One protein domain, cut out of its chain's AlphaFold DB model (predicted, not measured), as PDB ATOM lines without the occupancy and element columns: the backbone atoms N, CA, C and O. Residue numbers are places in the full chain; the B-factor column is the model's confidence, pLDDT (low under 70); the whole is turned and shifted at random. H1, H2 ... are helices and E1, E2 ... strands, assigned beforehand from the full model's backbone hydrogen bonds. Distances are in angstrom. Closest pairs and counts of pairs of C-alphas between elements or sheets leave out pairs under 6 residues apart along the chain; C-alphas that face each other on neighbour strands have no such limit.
ATOM      1  N   ALA A  58     180.319 199.492 141.950       87.44
ATOM      2  CA  ALA A  58     179.597 200.760 141.892       87.44
ATOM      3  C   ALA A  58     178.198 200.610 141.272       87.44
ATOM      4  O   ALA A  58     177.236 201.196 141.749       87.44
ATOM      5  N   PHE A  59     178.061 199.758 140.256       86.94
ATOM      6  CA  PHE A  59     176.782 199.540 139.594       86.94
ATOM      7  C   PHE A  59     175.765 198.832 140.488       86.94
ATOM      8  O   PHE A  59     174.594 199.198 140.494       86.94
ATOM      9  N   TRP A  60     176.208 197.837 141.260       87.81
ATOM     10  CA  TRP A  60     175.342 197.171 142.232       87.81
ATOM     11  C   TRP A  60     174.875 198.137 143.318       87.81
ATOM     12  O   TRP A  60     173.703 198.107 143.675       87.81
ATOM     13  N   LEU A  61     175.752 199.028 143.788       91.25
ATOM     14  CA  LEU A  61     175.379 200.055 144.764       91.25
ATOM     15  C   LEU A  61     174.320 201.012 144.204       91.25
ATOM     16  O   LEU A  61     173.318 201.249 144.870       91.25
ATOM     17  N   ILE A  62     174.489 201.487 142.965       89.12
ATOM     18  CA  ILE A  62     173.504 202.353 142.297       89.12
ATOM     19  C   ILE A  62     172.170 201.617 142.109       89.12
ATOM     20  O   ILE A  62     171.115 202.178 142.390       89.12
ATOM     21  N   ALA A  63     172.199 200.352 141.678       86.94
ATOM     22  CA  ALA A  63     170.985 199.559 141.489       86.94
ATOM     23  C   ALA A  63     170.236 199.313 142.809       86.94
ATOM     24  O   ALA A  63     169.011 199.408 142.845       86.94
ATOM     25  N   ILE A  64     170.959 199.028 143.896       90.06
ATOM     26  CA  ILE A  64     170.379 198.865 145.235       90.06
ATOM     27  C   ILE A  64     169.789 200.192 145.723       90.06
ATOM     28  O   ILE A  64     168.638 200.214 146.152       90.06
ATOM     29  N   ALA A  65     170.530 201.299 145.616       91.94
ATOM     30  CA  ALA A  65     170.053 202.615 146.037       91.94
ATOM     31  C   ALA A  65     168.805 203.045 145.249       91.94
ATOM     32  O   ALA A  65     167.815 203.476 145.839       91.94
ATOM     33  N   GLY A  66     168.807 202.841 143.929       89.75
ATOM     34  CA  GLY A  66     167.657 203.120 143.072       89.75
ATOM     35  C   GLY A  66     166.436 202.264 143.416       89.75
ATOM     36  O   GLY A  66     165.324 202.780 143.462       89.75
ATOM     37  N   ALA A  67     166.622 200.976 143.723       90.75
ATOM     38  CA  ALA A  67     165.518 200.109 144.135       90.75
ATOM     39  C   ALA A  67     164.970 200.450 145.528       90.75
ATOM     40  O   ALA A  67     163.765 200.337 145.752       90.75
ATOM     41  N   LEU A  68     165.825 200.893 146.455       91.56
ATOM     42  CA  LEU A  68     165.391 201.401 147.757       91.56
ATOM     43  C   LEU A  68     164.547 202.668 147.592       91.56
ATOM     44  O   LEU A  68     163.436 202.714 148.109       91.56
ATOM     45  N   LEU A  69     165.016 203.647 146.812       91.38
ATOM     46  CA  LEU A  69     164.258 204.872 146.529       91.38
ATOM     47  C   LEU A  69     162.935 204.582 145.812       91.38
ATOM     48  O   LEU A  69     161.896 205.107 146.206       91.38
ATOM     49  N   ALA A  70     162.947 203.701 144.810       87.44
ATOM     50  CA  ALA A  70     161.731 203.289 144.115       87.44
ATOM     51  C   ALA A  70     160.748 202.583 145.064       87.44
ATOM     52  O   ALA A  70     159.558 202.886 145.050       87.44
ATOM     53  N   GLY A  71     161.237 201.683 145.922       87.12
ATOM     54  CA  GLY A  71     160.417 201.023 146.938       87.12
ATOM     55  C   GLY A  71     159.815 202.009 147.941       87.12
ATOM     56  O   GLY A  71     158.635 201.888 148.261       87.12
ATOM     57  N   LEU A  72     160.579 203.021 148.371       86.69
ATOM     58  CA  LEU A  72     160.089 204.080 149.257       86.69
ATOM     59  C   LEU A  72     158.972 204.885 148.592       86.69
ATOM     60  O   LEU A  72     157.913 205.063 149.184       86.69
ATOM     61  N   ALA A  73     159.193 205.326 147.351       89.44
ATOM     62  CA  ALA A  73     158.221 206.100 146.590       89.44
ATOM     63  C   ALA A  73     156.926 205.308 146.340       89.44
ATOM     64  O   ALA A  73     155.832 205.853 146.454       89.44
ATOM     65  N   ILE A  74     157.028 204.009 146.045       86.00
ATOM     66  CA  ILE A  74     155.859 203.132 145.886       86.00
ATOM     67  C   ILE A  74     155.130 202.955 147.223       86.00
ATOM     68  O   ILE A  74     153.901 202.987 147.250       86.00
ATOM     69  N   ALA A  75     155.856 202.803 148.330       84.38
ATOM     70  CA  ALA A  75     155.245 202.665 149.648       84.38
ATOM     71  C   ALA A  75     154.493 203.940 150.073       84.38
ATOM     72  O   ALA A  75     153.393 203.840 150.607       84.38
ATOM     73  N   THR A  76     155.040 205.130 149.810       82.88
ATOM     74  CA  THR A  76     154.411 206.402 150.201       82.88
ATOM     75  C   THR A  76     153.326 206.842 149.217       82.88
ATOM     76  O   THR A  76     152.171 207.018 149.602       82.88
ATOM     77  N   ALA A  77     153.663 206.981 147.934       87.31
ATOM     78  CA  ALA A  77     152.746 207.495 146.919       87.31
ATOM     79  C   ALA A  77     151.783 206.420 146.396       87.31
ATOM     80  O   ALA A  77     150.624 206.713 146.106       87.31
ATOM     81  N   GLY A  78     152.230 205.165 146.294       84.06
ATOM     82  CA  GLY A  78     151.414 204.076 145.754       84.06
ATOM     83  C   GLY A  78     150.219 203.733 146.641       84.06
ATOM     84  O   GLY A  78     149.125 203.518 146.126       84.06
ATOM     85  N   ILE A  79     150.390 203.758 147.966       79.69
ATOM     86  CA  ILE A  79     149.283 203.533 148.912       79.69
ATOM     87  C   ILE A  79     148.284 204.700 148.875       79.69
ATOM     88  O   ILE A  79     147.076 204.472 148.954       79.69
ATOM     89  N   ALA A  80     148.769 205.934 148.701       82.12
ATOM     90  CA  ALA A  80     147.917 207.115 148.591       82.12
ATOM     91  C   ALA A  80     147.084 207.119 147.295       82.12
ATOM     92  O   ALA A  80     145.890 207.423 147.329       82.12
ATOM     93  N   LEU A  81     147.697 206.757 146.162       87.81
ATOM     94  CA  LEU A  81     147.058 206.779 144.841       87.81
ATOM     95  C   LEU A  81     146.205 205.534 144.559       87.81
ATOM     96  O   LEU A  81     145.188 205.632 143.874       87.81
ATOM     97  N   TYR A  82     146.606 204.364 145.058       87.62
ATOM     98  CA  TYR A  82     145.954 203.093 144.748       87.62
ATOM     99  C   TYR A  82     145.836 202.203 146.001       87.62
ATOM    100  O   TYR A  82     146.635 201.284 146.209       87.62
ATOM    101  N   PRO A  83     144.782 202.416 146.816       80.31
ATOM    102  CA  PRO A  83     144.545 201.679 148.061       80.31
ATOM    103  C   PRO A  83     144.603 200.141 147.967       80.31
ATOM    104  O   PRO A  83     145.064 199.522 148.926       80.31
ATOM    105  N   PRO A  84     144.203 199.477 146.857       85.19
ATOM    106  CA  PRO A  84     144.279 198.019 146.762       85.19
ATOM    107  C   PRO A  84     145.694 197.442 146.904       85.19
ATOM    108  O   PRO A  84     145.821 196.275 147.267       85.19
ATOM    109  N   LEU A  85     146.754 198.228 146.666       79.19
ATOM    110  CA  LEU A  85     148.137 197.785 146.901       79.19
ATOM    111  C   LEU A  85     148.385 197.443 148.373       79.19
ATOM    112  O   LEU A  85     149.121 196.501 148.665       79.19
ATOM    113  N   ALA A  86     147.717 198.136 149.300       79.12
ATOM    114  CA  ALA A  86     147.852 197.871 150.726       79.12
ATOM    115  C   ALA A  86     147.443 196.435 151.088       79.12
ATOM    116  O   ALA A  86     148.023 195.868 152.005       79.12
ATOM    117  N   ASN A  87     146.537 195.800 150.335       82.50
ATOM    118  CA  ASN A  87     146.080 194.433 150.613       82.50
ATOM    119  C   ASN A  87     147.181 193.375 150.461       82.50
ATOM    120  O   ASN A  87     147.097 192.318 151.079       82.50
ATOM    121  N   VAL A  88     148.211 193.641 149.651       81.88
ATOM    122  CA  VAL A  88     149.323 192.698 149.450       81.88
ATOM    123  C   VAL A  88     150.252 192.693 150.665       81.88
ATOM    124  O   VAL A  88     150.720 191.637 151.083       81.88
ATOM    125  N   ALA A  89     150.489 193.869 151.252       78.94
ATOM    126  CA  ALA A  89     151.328 194.031 152.438       78.94
ATOM    127  C   ALA A  89     150.545 193.897 153.756       78.94
ATOM    128  O   ALA A  89     151.141 193.605 154.789       78.94
ATOM    129  N   ALA A  90     149.219 194.060 153.721       79.81
ATOM    130  CA  ALA A  90     148.333 193.974 154.877       79.81
ATOM    131  C   ALA A  90     148.575 192.740 155.762       79.81
ATOM    132  O   ALA A  90     148.740 192.944 156.960       79.81
ATOM    133  N   PRO A  91     148.689 191.497 155.242       81.88
ATOM    134  CA  PRO A  91     148.884 190.326 156.101       81.88
ATOM    135  C   PRO A  91     150.259 190.268 156.780       81.88
ATOM    136  O   PRO A  91     150.427 189.516 157.730       81.88
ATOM    137  N   LEU A  92     151.253 191.025 156.303       80.50
ATOM    138  CA  LEU A  92     152.551 191.138 156.982       80.50
ATOM    139  C   LEU A  92     152.535 192.194 158.088       80.50
ATOM    140  O   LEU A  92     153.350 192.145 159.005       80.50
ATOM    141  N   VAL A  93     151.648 193.177 157.956       79.50
ATOM    142  CA  VAL A  93     151.557 194.338 158.842       79.50
ATOM    143  C   VAL A  93     150.539 194.099 159.952       79.50
ATOM    144  O   VAL A  93     150.764 194.522 161.083       79.50
ATOM    145  N   CYS A  94     149.446 193.403 159.641       84.19
ATOM    146  CA  CYS A  94     148.355 193.148 160.561       84.19
ATOM    147  C   CYS A  94     147.792 191.739 160.398       84.19
ATOM    148  O   CYS A  94     147.342 191.351 159.323       84.19
ATOM    149  N   ASP A  95     147.680 191.029 161.517       83.75
ATOM    150  CA  ASP A  95     146.981 189.740 161.621       83.75
ATOM    151  C   ASP A  95     145.439 189.880 161.567       83.75
ATOM    152  O   ASP A  95     144.698 188.967 161.936       83.75
ATOM    153  N   GLY A  96     144.925 191.040 161.141       81.31
ATOM    154  CA  GLY A  96     143.523 191.436 161.277       81.31
ATOM    155  C   GLY A  96     142.944 192.149 160.056       81.31
ATOM    156  O   GLY A  96     143.559 192.238 158.995       81.31
ATOM    157  N   VAL A  97     141.718 192.655 160.212       82.69
ATOM    158  CA  VAL A  97     141.037 193.435 159.169       82.69
ATOM    159  C   VAL A  97     141.523 194.879 159.246       82.69
ATOM    160  O   VAL A  97     141.472 195.495 160.312       82.69
ATOM    161  N   LEU A  98     141.996 195.406 158.117       80.88
ATOM    162  CA  LEU A  98     142.381 196.807 157.984       80.88
ATOM    163  C   LEU A  98     141.107 197.666 157.966       80.88
ATOM    164  O   LEU A  98     140.282 197.517 157.061       80.88
ATOM    165  N   ALA A  99     140.936 198.538 158.955       80.19
ATOM    166  CA  ALA A  99     139.884 199.547 158.949       80.19
ATOM    167  C   ALA A  99     140.488 200.875 158.473       80.19
ATOM    168  O   ALA A  99     141.553 201.293 158.931       80.19
ATOM    169  N   ILE A 100     139.835 201.507 157.498       80.69
ATOM    170  CA  ILE A 100     140.225 202.824 156.992       80.69
ATOM    171  C   ILE A 100     139.175 203.800 157.490       80.69
ATOM    172  O   ILE A 100     138.092 203.894 156.910       80.69
ATOM    173  N   ASP A 101     139.501 204.510 158.563       82.44
ATOM    174  CA  ASP A 101     138.633 205.548 159.092       82.44
ATOM    175  C   ASP A 101     138.962 206.874 158.383       82.44
ATOM    176  O   ASP A 101     140.129 207.284 158.324       82.44
ATOM    177  N   PRO A 102     137.973 207.559 157.777       77.56
ATOM    178  CA  PRO A 102     138.195 208.899 157.257       77.56
ATOM    179  C   PRO A 102     138.454 209.833 158.444       77.56
ATOM    180  O   PRO A 102     137.566 210.051 159.267       77.56
ATOM    181  N   GLY A 103     139.671 210.368 158.555       74.00
ATOM    182  CA  GLY A 103     139.981 211.355 159.587       74.00
ATOM    183  C   GLY A 103     139.120 212.610 159.423       74.00
ATOM    184  O   GLY A 103     138.788 212.996 158.299       74.00
ATOM    185  N   GLU A 104     138.787 213.269 160.538       79.81
ATOM    186  CA  GLU A 104     137.937 214.476 160.569       79.81
ATOM    187  C   GLU A 104     138.438 215.601 159.648       79.81
ATOM    188  O   GLU A 104     137.658 216.438 159.202       79.81
ATOM    189  N   SER A 105     139.733 215.617 159.325       75.56
ATOM    190  CA  SER A 105     140.366 216.670 158.530       75.56
ATOM    191  C   SER A 105     140.368 216.410 157.021       75.56
ATOM    192  O   SER A 105     140.879 217.241 156.278       75.56
ATOM    193  N   GLY A 106     139.887 215.257 156.537       69.50
ATOM    194  CA  GLY A 106     139.883 214.891 155.109       69.50
ATOM    195  C   GLY A 106     141.266 214.691 154.457       69.50
ATOM    196  O   GLY A 106     141.361 213.983 153.456       69.50
ATOM    197  N   LEU A 107     142.335 215.257 155.030       73.06
ATOM    198  CA  LEU A 107     143.711 215.171 154.533       73.06
ATOM    199  C   LEU A 107     144.535 214.052 155.182       73.06
ATOM    200  O   LEU A 107     145.432 213.522 154.534       73.06
ATOM    201  N   LEU A 108     144.232 213.653 156.421       65.75
ATOM    202  CA  LEU A 108     144.873 212.500 157.055       65.75
ATOM    203  C   LEU A 108     143.898 211.330 157.142       65.75
ATOM    204  O   LEU A 108     142.862 211.407 157.800       65.75
ATOM    205  N   ARG A 109     144.255 210.222 156.491       70.12
ATOM    206  CA  ARG A 109     143.639 208.916 156.735       70.12
ATOM    207  C   ARG A 109     144.496 208.189 157.758       70.12
ATOM    208  O   ARG A 109     145.669 207.933 157.493       70.12
ATOM    209  N   SER A 110     143.928 207.885 158.918       77.81
ATOM    210  CA  SER A 110     144.555 206.964 159.858       77.81
ATOM    211  C   SER A 110     144.256 205.536 159.405       77.81
ATOM    212  O   SER A 110     143.131 205.189 159.047       77.81
ATOM    213  N   PHE A 111     145.290 204.700 159.387       79.69
ATOM    214  CA  PHE A 111     145.143 203.268 159.167       79.69
ATOM    215  C   PHE A 111     145.183 202.603 160.531       79.69
ATOM    216  O   PHE A 111     146.167 202.752 161.255       79.69
ATOM    217  N   SER A 112     144.112 201.907 160.891       85.25
ATOM    218  CA  SER A 112     144.010 201.218 162.167       85.25
ATOM    219  C   SER A 112     143.783 199.728 161.919       85.25
ATOM    220  O   SER A 112     143.094 199.318 160.980       85.25
ATOM    221  N   CYS A 113     144.421 198.892 162.735       85.75
ATOM    222  CA  CYS A 113     144.238 197.452 162.645       85.75
ATOM    223  C   CYS A 113     143.423 196.946 163.819       85.75
ATOM    224  O   CYS A 113     143.803 197.125 164.978       85.75
ATOM    225  N   LEU A 114     142.310 196.280 163.503       87.25
ATOM    226  CA  LEU A 114     141.533 195.533 164.482       87.25
ATOM    227  C   LEU A 114     142.066 194.102 164.563       87.25
ATOM    228  O   LEU A 114     141.684 193.227 163.780       87.25
ATOM    229  N   ALA A 115     142.926 193.863 165.550       86.81
ATOM    230  CA  ALA A 115     143.334 192.527 165.960       86.81
ATOM    231  C   ALA A 115     142.635 192.194 167.286       86.81
ATOM    232  O   ALA A 115     142.764 192.915 168.273       86.81
ATOM    233  N   GLU A 116     141.835 191.124 167.303       88.81
ATOM    234  CA  GLU A 116     141.178 190.610 168.522       88.81
ATOM    235  C   GLU A 116     140.331 191.644 169.298       88.81
ATOM    236  O   GLU A 116     140.189 191.575 170.518       88.81
ATOM    237  N   GLY A 117     139.741 192.611 168.589       86.81
ATOM    238  CA  GLY A 117     138.915 193.662 169.193       86.81
ATOM    239  C   GLY A 117     139.707 194.787 169.865       86.81
ATOM    240  O   GLY A 117     139.099 195.652 170.492       86.81
ATOM    241  N   ARG A 118     141.039 194.811 169.728       85.94
ATOM    242  CA  ARG A 118     141.866 195.969 170.076       85.94
ATOM    243  C   ARG A 118     142.289 196.700 168.811       85.94
ATOM    244  O   ARG A 118     142.677 196.079 167.825       85.94
ATOM    245  N   VAL A 119     142.208 198.022 168.875       87.12
ATOM    246  CA  VAL A 119     142.764 198.916 167.864       87.12
ATOM    247  C   VAL A 119     144.246 199.074 168.185       87.12
ATOM    248  O   VAL A 119     144.589 199.523 169.278       87.12
ATOM    249  N   GLN A 120     145.117 198.634 167.280       84.38
ATOM    250  CA  GLN A 120     146.553 198.890 167.362       84.38
ATOM    251  C   GLN A 120     146.953 199.907 166.302       84.38
ATOM    252  O   GLN A 120     146.596 199.763 165.129       84.38
ATOM    253  N   ASP A 121     147.718 200.908 166.733       79.75
ATOM    254  CA  ASP A 121     148.387 201.828 165.827       79.75
ATOM    255  C   ASP A 121     149.422 201.062 165.006       79.75
ATOM    256  O   ASP A 121     150.134 200.184 165.510       79.75
ATOM    257  N   VAL A 122     149.501 201.394 163.720       78.00
ATOM    258  CA  VAL A 122     150.476 200.795 162.811       78.00
ATOM    259  C   VAL A 122     151.877 201.109 163.332       78.00
ATOM    260  O   VAL A 122     152.324 202.254 163.333       78.00
ATOM    261  N   SER A 123     152.573 200.075 163.803       81.31
ATOM    262  CA  SER A 123     153.918 200.231 164.350       81.31
ATOM    263  C   SER A 123     154.919 200.650 163.268       81.31
ATOM    264  O   SER A 123     154.813 200.260 162.104       81.31
ATOM    265  N   LEU A 124     155.961 201.386 163.660       79.56
ATOM    266  CA  LEU A 124     157.067 201.760 162.765       79.56
ATOM    267  C   LEU A 124     157.732 200.524 162.119       79.56
ATOM    268  O   LEU A 124     158.217 200.583 160.991       79.56
ATOM    269  N   ASN A 125     157.669 199.375 162.799       79.06
ATOM    270  CA  ASN A 125     158.148 198.090 162.295       79.06
ATOM    271  C   ASN A 125     157.331 197.580 161.101       79.06
ATOM    272  O   ASN A 125     157.902 197.011 160.174       79.06
ATOM    273  N   ALA A 126     156.016 197.801 161.093       78.75
ATOM    274  CA  ALA A 126     155.164 197.444 159.964       78.75
ATOM    275  C   ALA A 126     155.474 198.293 158.723       78.75
ATOM    276  O   ALA A 126     155.574 197.758 157.619       78.75
ATOM    277  N   LEU A 127     155.695 199.598 158.913       80.50
ATOM    278  CA  LEU A 127     156.166 200.498 157.855       80.50
ATOM    279  C   LEU A 127     157.511 200.031 157.282       80.50
ATOM    280  O   LEU A 127     157.664 199.943 156.064       80.50
ATOM    281  N   LEU A 128     158.457 199.659 158.150       85.19
ATOM    282  CA  LEU A 128     159.759 199.127 157.742       85.19
ATOM    283  C   LEU A 128     159.624 197.801 156.971       85.19
ATOM    284  O   LEU A 128     160.283 197.608 155.950       85.19
ATOM    285  N   ALA A 129     158.758 196.894 157.429       85.12
ATOM    286  CA  ALA A 129     158.512 195.615 156.767       85.12
ATOM    287  C   ALA A 129     157.896 195.810 155.374       85.12
ATOM    288  O   ALA A 129     158.374 195.221 154.403       85.12
ATOM    289  N   ALA A 130     156.887 196.677 155.256       81.88
ATOM    290  CA  ALA A 130     156.278 197.017 153.975       81.88
ATOM    291  C   ALA A 130     157.309 197.626 153.013       81.88
ATOM    292  O   ALA A 130     157.415 197.185 151.868       81.88
ATOM    293  N   PHE A 131     158.119 198.575 153.493       87.12
ATOM    294  CA  PHE A 131     159.210 199.174 152.725       87.12
ATOM    295  C   PHE A 131     160.168 198.112 152.167       87.12
ATOM    296  O   PHE A 131     160.412 198.075 150.962       87.12
ATOM    297  N   LEU A 132     160.641 197.190 153.011       89.00
ATOM    298  CA  LEU A 132     161.549 196.118 152.597       89.00
ATOM    299  C   LEU A 132     160.933 195.196 151.537       89.00
ATOM    300  O   LEU A 132     161.612 194.835 150.574       89.00
ATOM    301  N   VAL A 133     159.653 194.835 151.681       88.19
ATOM    302  CA  VAL A 133     158.942 193.989 150.710       88.19
ATOM    303  C   VAL A 133     158.819 194.693 149.357       88.19
ATOM    304  O   VAL A 133     159.129 194.092 148.326       88.19
ATOM    305  N   TYR A 134     158.431 195.972 149.339       86.50
ATOM    306  CA  TYR A 134     158.317 196.734 148.093       86.50
ATOM    307  C   TYR A 134     159.674 196.991 147.435       86.50
ATOM    308  O   TYR A 134     159.789 196.836 146.219       86.50
ATOM    309  N   SER A 135     160.721 197.304 148.203       88.81
ATOM    310  CA  SER A 135     162.081 197.435 147.669       88.81
ATOM    311  C   SER A 135     162.594 196.118 147.091       88.81
ATOM    312  O   SER A 135     163.190 196.121 146.016       88.81
ATOM    313  N   ALA A 136     162.326 194.982 147.743       90.69
ATOM    314  CA  ALA A 136     162.692 193.668 147.219       90.69
ATOM    315  C   ALA A 136     161.951 193.346 145.911       90.69
ATOM    316  O   ALA A 136     162.568 192.865 144.959       90.69
ATOM    317  N   ALA A 137     160.654 193.659 145.827       90.62
ATOM    318  CA  ALA A 137     159.864 193.478 144.611       90.62
ATOM    319  C   ALA A 137     160.349 194.387 143.467       90.62
ATOM    320  O   ALA A 137     160.559 193.917 142.348       90.62
ATOM    321  N   ALA A 138     160.597 195.668 143.753       89.31
ATOM    322  CA  ALA A 138     161.159 196.613 142.792       89.31
ATOM    323  C   ALA A 138     162.534 196.148 142.300       89.31
ATOM    324  O   ALA A 138     162.795 196.133 141.099       89.31
ATOM    325  N   PHE A 139     163.392 195.680 143.206       88.31
ATOM    326  CA  PHE A 139     164.701 195.139 142.862       88.31
ATOM    327  C   PHE A 139     164.604 193.900 141.966       88.31
ATOM    328  O   PHE A 139     165.314 193.800 140.962       88.31
ATOM    329  N   ALA A 140     163.685 192.984 142.281       90.31
ATOM    330  CA  ALA A 140     163.423 191.793 141.482       90.31
ATOM    331  C   ALA A 140     162.908 192.124 140.070       90.31
ATOM    332  O   ALA A 140     163.199 191.373 139.141       90.31
ATOM    333  N   LEU A 141     162.197 193.243 139.889       88.88
ATOM    334  CA  LEU A 141     161.753 193.739 138.580       88.88
ATOM    335  C   LEU A 141     162.850 194.500 137.825       88.88
ATOM    336  O   LEU A 141     162.983 194.345 136.611       88.88
ATOM    337  N   ILE A 142     163.665 195.289 138.525       87.44
ATOM    338  CA  ILE A 142     164.757 196.069 137.929       87.44
ATOM    339  C   ILE A 142     165.884 195.146 137.441       87.44
ATOM    340  O   ILE A 142     166.432 195.375 136.364       87.44
ATOM    341  N   LEU A 143     166.206 194.070 138.169       87.12
ATOM    342  CA  LEU A 143     167.250 193.099 137.805       87.12
ATOM    343  C   LEU A 143     167.138 192.519 136.378       87.12
ATOM    344  O   LEU A 143     168.139 192.547 135.659       87.12
ATOM    345  N   PRO A 144     165.984 191.992 135.928       87.06
ATOM    346  CA  PRO A 144     165.817 191.510 134.559       87.06
ATOM    347  C   PRO A 144     165.642 192.643 133.540       87.06
ATOM    348  O   PRO A 144     165.953 192.442 132.366       87.06
ATOM    349  N   LEU A 145     165.189 193.831 133.960       86.38
ATOM    350  CA  LEU A 145     165.039 194.989 133.073       86.38
ATOM    351  C   LEU A 145     166.386 195.655 132.759       86.38
ATOM    352  O   LEU A 145     166.597 196.157 131.662       86.38
ATOM    353  N   LEU A 146     167.327 195.608 133.696       85.12
ATOM    354  CA  LEU A 146     168.679 196.145 133.581       85.12
ATOM    355  C   LEU A 146     169.438 195.720 132.308       85.12
ATOM    356  O   LEU A 146     169.957 196.602 131.623       85.12
ATOM    357  N   PRO A 147     169.521 194.429 131.929       82.81
ATOM    358  CA  PRO A 147     170.142 194.034 130.666       82.81
ATOM    359  C   PRO A 147     169.359 194.512 129.437       82.81
ATOM    360  O   PRO A 147     169.975 194.724 128.398       82.81
ATOM    361  N   VAL A 148     168.037 194.705 129.536       86.38
ATOM    362  CA  VAL A 148     167.209 195.254 128.446       86.38
ATOM    363  C   VAL A 148     167.483 196.745 128.269       86.38
ATOM    364  O   VAL A 148     167.740 197.181 127.156       86.38
ATOM    365  N   LEU A 149     167.524 197.509 129.362       83.38
ATOM    366  CA  LEU A 149     167.869 198.934 129.358       83.38
ATOM    367  C   LEU A 149     169.324 199.178 128.933       83.38
ATOM    368  O   LEU A 149     169.638 200.191 128.316       83.38
ATOM    369  N   ARG A 150     170.222 198.234 129.240       80.81
ATOM    370  CA  ARG A 150     171.621 198.258 128.794       80.81
ATOM    371  C   ARG A 150     171.823 197.871 127.342       80.81
ATOM    372  O   ARG A 150     172.904 198.140 126.823       80.81
ATOM    373  N   ARG A 151     170.830 197.283 126.668       80.44
ATOM    374  CA  ARG A 151     170.810 197.276 125.200       80.44
ATOM    375  C   ARG A 151     170.487 198.698 124.773       80.44
ATOM    376  O   ARG A 151     169.364 199.003 124.381       80.44
ATOM    377  N   ARG A 152     171.461 199.586 124.975       62.75
ATOM    378  CA  ARG A 152     171.337 200.976 124.600       62.75
ATOM    379  C   ARG A 152     170.999 201.005 123.113       62.75
ATOM    380  O   ARG A 152     171.623 200.289 122.332       62.75
ATOM    381  N   PRO A 153     170.032 201.832 122.715       58.44
ATOM    382  CA  PRO A 153     169.706 202.070 121.323       58.44
ATOM    383  C   PRO A 153     170.782 202.941 120.650       58.44
ATOM    384  O   PRO A 153     170.444 203.772 119.816       58.44
ATOM    385  N   GLU A 154     172.067 202.776 120.989       58.44
ATOM    386  CA  GLU A 154     173.159 203.387 120.219       58.44
ATOM    387  C   GLU A 154     173.138 202.876 118.765       58.44
ATOM    388  O   GLU A 154     173.485 203.625 117.863       58.44
TER     389      GLU A 154
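AT A GLANCE: This is residues 58 to 154 of the 267 residues of the protein "SHOCT domain-containing protein" of Parasphingopyxis sp. GrpM-11 (UniProt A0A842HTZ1). A three-stranded sheet makes a small head on two long helices, H1 and H3, crossing as an X, with short H2 between. The 97 printed residues, mixed helices and strands, run H1, H2, E1, E2, E3, H3; E1 - E2 - E3 is a meander, each strand the antiparallel neighbour of the one before. The whole is loose, radius of gyration of the C-alphas 16.8 A, spanning 58 by 26 by 20 A.

IN THESE COORDINATES: E1 is residues 97 to 102, E2 109 to 115, E3 118 to 121, H2 83 to 93. H1, 58 to 81, runs 33.2 A from C-alpha 58 (179.597, 200.760, 141.892); H3, 124 to 149, runs 35.2 A to C-alpha 149 (167.869, 198.934, 129.358).

HOW THE PARTS SIT: Within hydrogen-bond range are N 99 and O 112, 3.1 A, in hairpin E1 and E2, and N 118 and O 115, 2.9 A, in hairpin E2 and E3. H2 only grazes the sheet. H1 and H3 touch, closest C-alphas Gly 71 and Ser 135, 4.0 A, at a steep tilt of 57 degrees. O i to N i+4 pairs within range are 18 of 20 in H1, 19 of 22 in H3 and 2 of 7 in H2, which has 6 of 8 O i to N i+3.

THE WHOLE: Residues 147 to 154 stand free. The printed part has no cut and no long link; pLDDT is under 70 at 106, 108 and 152 to 154.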